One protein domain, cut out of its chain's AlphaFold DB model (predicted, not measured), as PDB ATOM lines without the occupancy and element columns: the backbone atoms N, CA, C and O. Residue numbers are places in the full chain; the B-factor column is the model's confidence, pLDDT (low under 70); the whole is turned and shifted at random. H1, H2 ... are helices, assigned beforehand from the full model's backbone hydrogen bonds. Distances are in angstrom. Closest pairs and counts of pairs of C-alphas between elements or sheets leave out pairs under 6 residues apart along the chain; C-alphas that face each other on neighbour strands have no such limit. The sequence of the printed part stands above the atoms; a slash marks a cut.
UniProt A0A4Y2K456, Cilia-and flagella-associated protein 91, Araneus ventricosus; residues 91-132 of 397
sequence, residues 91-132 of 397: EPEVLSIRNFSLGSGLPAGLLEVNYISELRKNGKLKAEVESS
ATOM      1  N   GLU A  91       1.785  42.007  47.864       73.44
ATOM      2  CA  GLU A  91       1.972  40.559  47.938       73.44
ATOM      3  C   GLU A  91       2.728  40.049  46.695       73.44
ATOM      4  O   GLU A  91       2.386  40.426  45.567       73.44
ATOM      5  N   PRO A  92       3.773  39.216  46.859       79.94
ATOM      6  CA  PRO A  92       4.476  38.622  45.728       79.94
ATOM      7  C   PRO A  92       3.563  37.661  44.953       79.94
ATOM      8  O   PRO A  92       2.876  36.833  45.545       79.94
ATOM      9  N   GLU A  93       3.635  37.708  43.617       77.19
ATOM     10  CA  GLU A  93       2.836  36.890  42.678       77.19
ATOM     11  C   GLU A  93       2.893  35.383  42.990       77.19
ATOM     12  O   GLU A  93       1.917  34.657  42.815       77.19
ATOM     13  N   VAL A  94       4.026  34.917  43.522       78.12
ATOM     14  CA  VAL A  94       4.241  33.518  43.914       78.12
ATOM     15  C   VAL A  94       3.260  33.066  45.003       78.12
ATOM     16  O   VAL A  94       2.805  31.926  44.967       78.12
ATOM     17  N   LEU A  95       2.885  33.942  45.943       77.88
ATOM     18  CA  LEU A  95       1.909  33.599  46.985       77.88
ATOM     19  C   LEU A  95       0.492  33.455  46.415       77.88
ATOM     20  O   LEU A  95      -0.259  32.604  46.884       77.88
ATOM     21  N   SER A  96       0.153  34.206  45.363       77.19
ATOM     22  CA  SER A  96      -1.129  34.075  44.654       77.19
ATOM     23  C   SER A  96      -1.243  32.765  43.862       77.19
ATOM     24  O   SER A  96      -2.342  32.297  43.587       77.19
ATOM     25  N   ILE A  97      -0.107  32.159  43.504       82.56
ATOM     26  CA  ILE A  97       0.022  30.963  42.651       82.56
ATOM     27  C   ILE A  97       0.309  29.706  43.508       82.56
ATOM     28  O   ILE A  97       0.593  28.635  42.982       82.56
ATOM     29  N   ARG A  98       0.171  29.784  44.842       80.44
ATOM     30  CA  ARG A  98       0.509  28.704  45.796       80.44
ATOM     31  C   ARG A  98      -0.130  27.342  45.484       80.44
ATOM     32  O   ARG A  98       0.423  26.313  45.862       80.44
ATOM     33  N   ASN A  99      -1.272  27.337  44.801       78.94
ATOM     34  CA  ASN A  99      -2.010  26.121  44.458       78.94
ATOM     35  C   ASN A  99      -1.299  25.256  43.403       78.94
ATOM     36  O   ASN A  99      -1.627  24.081  43.274       78.94
ATOM     37  N   PHE A 100      -0.329  25.810  42.668       80.56
ATOM     38  CA  PHE A 100       0.472  25.042  41.723       80.56
ATOM     39  C   PHE A 100       1.665  24.410  42.433       80.56
ATOM     40  O   PHE A 100       2.651  25.082  42.741       80.56
ATOM     41  N   SER A 101       1.595  23.102  42.671       81.81
ATOM     42  CA  SER A 101       2.726  22.324  43.188       81.81
ATOM     43  C   SER A 101       3.092  21.181  42.235       81.81
ATOM     44  O   SER A 101       2.362  20.886  41.285       81.81
ATOM     45  N   LEU A 102       4.260  20.557  42.421       78.44
ATOM     46  CA  LEU A 102       4.719  19.461  41.557       78.44
ATOM     47  C   LEU A 102       3.698  18.309  41.589       78.44
ATOM     48  O   LEU A 102       3.398  17.785  42.657       78.44
ATOM     49  N   GLY A 103       3.143  17.936  40.431       74.88
ATOM     50  CA  GLY A 103       2.052  16.952  40.340       74.88
ATOM     51  C   GLY A 103       0.634  17.520  40.518       74.88
ATOM     52  O   GLY A 103      -0.334  16.798  40.300       74.88
ATOM     53  N   SER A 104       0.490  18.809  40.833       71.31
ATOM     54  CA  SER A 104      -0.780  19.557  40.837       71.31
ATOM     55  C   SER A 104      -0.634  20.842  40.012       71.31
ATOM     56  O   SER A 104      -0.582  21.957  40.524       71.31
ATOM     57  N   GLY A 105      -0.510  20.663  38.694       68.69
ATOM     58  CA  GLY A 105      -0.399  21.761  37.726       68.69
ATOM     59  C   GLY A 105       1.031  22.200  37.383       68.69
ATOM     60  O   GLY A 105       1.213  23.181  36.669       68.69
ATOM     61  N   LEU A 106       2.055  21.472  37.845       76.75
ATOM     62  CA  LEU A 106       3.431  21.562  37.338       76.75
ATOM     63  C   LEU A 106       3.890  20.190  36.802       76.75
ATOM     64  O   LEU A 106       3.745  19.203  37.534       76.75
ATOM     65  N   PRO A 107       4.479  20.102  35.588       75.88
ATOM     66  CA  PRO A 107       4.806  21.195  34.659       75.88
ATOM     67  C   PRO A 107       3.556  21.903  34.124       75.88
ATOM     68  O   PRO A 107       2.541  21.260  33.874       75.88
ATOM     69  N   ALA A 108       3.631  23.232  34.004       79.69
ATOM     70  CA  ALA A 108       2.475  24.057  33.674       79.69
ATOM     71  C   ALA A 108       1.935  23.701  32.284       79.69
ATOM     72  O   ALA A 108       2.645  23.826  31.283       79.69
ATOM     73  N   GLY A 109       0.685  23.247  32.239       83.62
ATOM     74  CA  GLY A 109      -0.069  23.069  31.011       83.62
ATOM     75  C   GLY A 109      -0.646  24.394  30.509       83.62
ATOM     76  O   GLY A 109      -0.409  25.475  31.054       83.62
ATOM     77  N   LEU A 110      -1.416  24.319  29.424       86.50
ATOM     78  CA  LEU A 110      -2.001  25.499  28.783       86.50
ATOM     79  C   LEU A 110      -2.991  26.233  29.703       86.50
ATOM     80  O   LEU A 110      -3.027  27.462  29.717       86.50
ATOM     81  N   LEU A 111      -3.772  25.487  30.492       84.19
ATOM     82  CA  LEU A 111      -4.760  26.053  31.413       84.19
ATOM     83  C   LEU A 111      -4.088  26.831  32.545       84.19
ATOM     84  O   LEU A 111      -4.527  27.930  32.884       84.19
ATOM     85  N   GLU A 112      -3.006  26.289  33.096       85.75
ATOM     86  CA  GLU A 112      -2.234  26.909  34.168       85.75
ATOM     87  C   GLU A 112      -1.536  28.181  33.679       85.75
ATOM     88  O   GLU A 112      -1.593  29.215  34.344       85.75
ATOM     89  N   VAL A 113      -0.961  28.149  32.473       89.00
ATOM     90  CA  VAL A 113      -0.373  29.339  31.837       89.00
ATOM     91  C   VAL A 113      -1.428  30.424  31.604       89.00
ATOM     92  O   VAL A 113      -1.187  31.592  31.921       89.00
ATOM     93  N   ASN A 114      -2.611  30.053  31.105       87.94
ATOM     94  CA  ASN A 114      -3.711  30.995  30.899       87.94
ATOM     95  C   ASN A 114      -4.191  31.597  32.223       87.94
ATOM     96  O   ASN A 114      -4.360  32.810  32.315       87.94
ATOM     97  N   TYR A 115      -4.331  30.785  33.272       85.38
ATOM     98  CA  TYR A 115      -4.712  31.262  34.599       85.38
ATOM     99  C   TYR A 115      -3.699  32.266  35.171       85.38
ATOM    100  O   TYR A 115      -4.091  33.321  35.665       85.38
ATOM    101  N   ILE A 116      -2.396  31.994  35.047       87.75
ATOM    102  CA  ILE A 116      -1.341  32.930  35.470       87.75
ATOM    103  C   ILE A 116      -1.397  34.229  34.648       87.75
ATOM    104  O   ILE A 116      -1.228  35.322  35.192       87.75
ATOM    105  N   SER A 117      -1.668  34.136  33.342       89.88
ATOM    106  CA  SER A 117      -1.888  35.307  32.485       89.88
ATOM    107  C   SER A 117      -3.080  36.147  32.964       89.88
ATOM    108  O   SER A 117      -2.938  37.365  33.095       89.88
ATOM    109  N   GLU A 118      -4.219  35.527  33.283       87.44
ATOM    110  CA  GLU A 118      -5.396  36.226  33.821       87.44
ATOM    111  C   GLU A 118      -5.123  36.848  35.196       87.44
ATOM    112  O   GLU A 118      -5.440  38.016  35.414       87.44
ATOM    113  N   LEU A 119      -4.422  36.148  36.096       87.94
ATOM    114  CA  LEU A 119      -3.994  36.715  37.381       87.94
ATOM    115  C   LEU A 119      -3.154  37.986  37.199       87.94
ATOM    116  O   LEU A 119      -3.369  38.983  37.891       87.94
ATOM    117  N   ARG A 120      -2.221  37.987  36.240       89.56
ATOM    118  CA  ARG A 120      -1.408  39.171  35.923       89.56
ATOM    119  C   ARG A 120      -2.242  40.306  35.340       89.56
ATOM    120  O   ARG A 120      -1.985  41.462  35.676       89.56
ATOM    121  N   LYS A 121      -3.217  40.009  34.476       90.19
ATOM    122  CA  LYS A 121      -4.152  41.010  33.931       90.19
ATOM    123  C   LYS A 121      -4.991  41.633  35.046       90.19
ATOM    124  O   LYS A 121      -5.011  42.855  35.161       90.19
ATOM    125  N   ASN A 122      -5.557  40.810  35.926       89.38
ATOM    126  CA  ASN A 122      -6.324  41.252  37.090       89.38
ATOM    127  C   ASN A 122      -5.479  42.097  38.050       89.38
ATOM    128  O   ASN A 122      -5.933  43.136  38.523       89.38
ATOM    129  N   GLY A 123      -4.224  41.710  38.292       88.38
ATOM    130  CA  GLY A 123      -3.294  42.491  39.108       88.38
ATOM    131  C   GLY A 123      -2.950  43.859  38.505       88.38
ATOM    132  O   GLY A 123      -2.846  44.840  39.242       88.38
ATOM    133  N   LYS A 124      -2.801  43.948  37.174       89.62
ATOM    134  CA  LYS A 124      -2.593  45.224  36.462       89.62
ATOM    135  C   LYS A 124      -3.836  46.108  36.524       89.62
ATOM    136  O   LYS A 124      -3.707  47.275  36.876       89.62
ATOM    137  N   LEU A 125      -5.012  45.538  36.264       88.50
ATOM    138  CA  LEU A 125      -6.289  46.247  36.332       88.50
ATOM    139  C   LEU A 125      -6.558  46.764  37.750       88.50
ATOM    140  O   LEU A 125      -6.944  47.914  37.920       88.50
ATOM    141  N   LYS A 126      -6.277  45.960  38.783       86.75
ATOM    142  CA  LYS A 126      -6.389  46.394  40.183       86.75
ATOM    143  C   LYS A 126      -5.475  47.587  40.477       86.75
ATOM    144  O   LYS A 126      -5.932  48.559  41.063       86.75
ATOM    145  N   ALA A 127      -4.219  47.539  40.026       87.12
ATOM    146  CA  ALA A 127      -3.276  48.643  40.206       87.12
ATOM    147  C   ALA A 127      -3.698  49.917  39.443       87.12
ATOM    148  O   ALA A 127      -3.559  51.017  39.968       87.12
ATOM    149  N   GLU A 128      -4.239  49.778  38.231       85.06
ATOM    150  CA  GLU A 128      -4.758  50.893  37.426       85.06
ATOM    151  C   GLU A 128      -5.981  51.554  38.084       85.06
ATOM    152  O   GLU A 128      -6.085  52.782  38.159       85.06
ATOM    153  N   VAL A 129      -6.883  50.739  38.637       84.31
ATOM    154  CA  VAL A 129      -8.069  51.216  39.357       84.31
ATOM    155  C   VAL A 129      -7.703  51.872  40.694       84.31
ATOM    156  O   VAL A 129      -8.327  52.863  41.074       84.31
ATOM    157  N   GLU A 130      -6.695  51.366  41.402       82.25
ATOM    158  CA  GLU A 130      -6.229  51.920  42.682       82.25
ATOM    159  C   GLU A 130      -5.440  53.229  42.502       82.25
ATOM    160  O   GLU A 130      -5.564  54.132  43.321       82.25
ATOM    161  N   SER A 131      -4.711  53.389  41.391       80.75
ATOM    162  CA  SER A 131      -3.896  54.583  41.112       80.75
ATOM    163  C   SER A 131      -4.691  55.842  40.730       80.75
ATOM    164  O   SER A 131      -4.108  56.922  40.640       80.75
ATOM    165  N   SER A 132      -5.987  55.740  40.436       71.75
ATOM    166  CA  SER A 132      -6.802  56.894  40.025       71.75
ATOM    167  C   SER A 132      -7.428  57.578  41.248       71.75
ATOM    168  O   SER A 132      -8.409  57.103  41.790       71.75
TER     169      SER A 132
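Overview. This is residues 91 to 132 of the 397 residues of the protein "Cilia-and flagella-associated protein 91" of Araneus ventricosus (UniProt A0A4Y2K456). This is a flat hook: one long helix, H2, makes its long side, and the link of residues 97 to 109 folds back at one end to join it to the small helix H1, which sits near H2 without packing on it. Residues 124 to 132, of which 124 to 130 belong to H2, stick out at the other end and add to the length. The printed part has 42 residues with two named helices, H1 then H2, and no named strand; its class is all helix. It is loose, with a radius of gyration of the C-alphas of 12.2 A, and spans 41 by 20 by 9 A.

Arrangement. Start at H1, residues 93 to 96, then pass along the long link of 13 residues to H2, residues 110 to 130. The two helices are near each other, with 6 pairs of C-alphas within 10 A, the closest at 8.3 A. Within the link, residues 101 to 102 form a short parallel pairing with residues 105 to 106. In H2 every O i to N i+4 pair is within hydrogen-bond range; H1 is too short for such a pair.

Along the chain. Find C-alpha 93 at (2.836, 36.890, 42.678), where H1 begins; it ends at Ser 96. Go on to C-alpha 110 at (-2.001, 25.499, 28.783), from which H2 runs 30.2 A to C-alpha 130 at (-6.229, 51.920, 42.682).

Size, cuts and confidence. Look for the two C-alphas farthest apart at Gly 103 and Ser 132, 40.9 A. Without residues 124 to 132, which stand free, the body spans 26 by 18 by 9 A. The printed part has no cut. Its mean pLDDT is 82.4, and residue 105 is under 70.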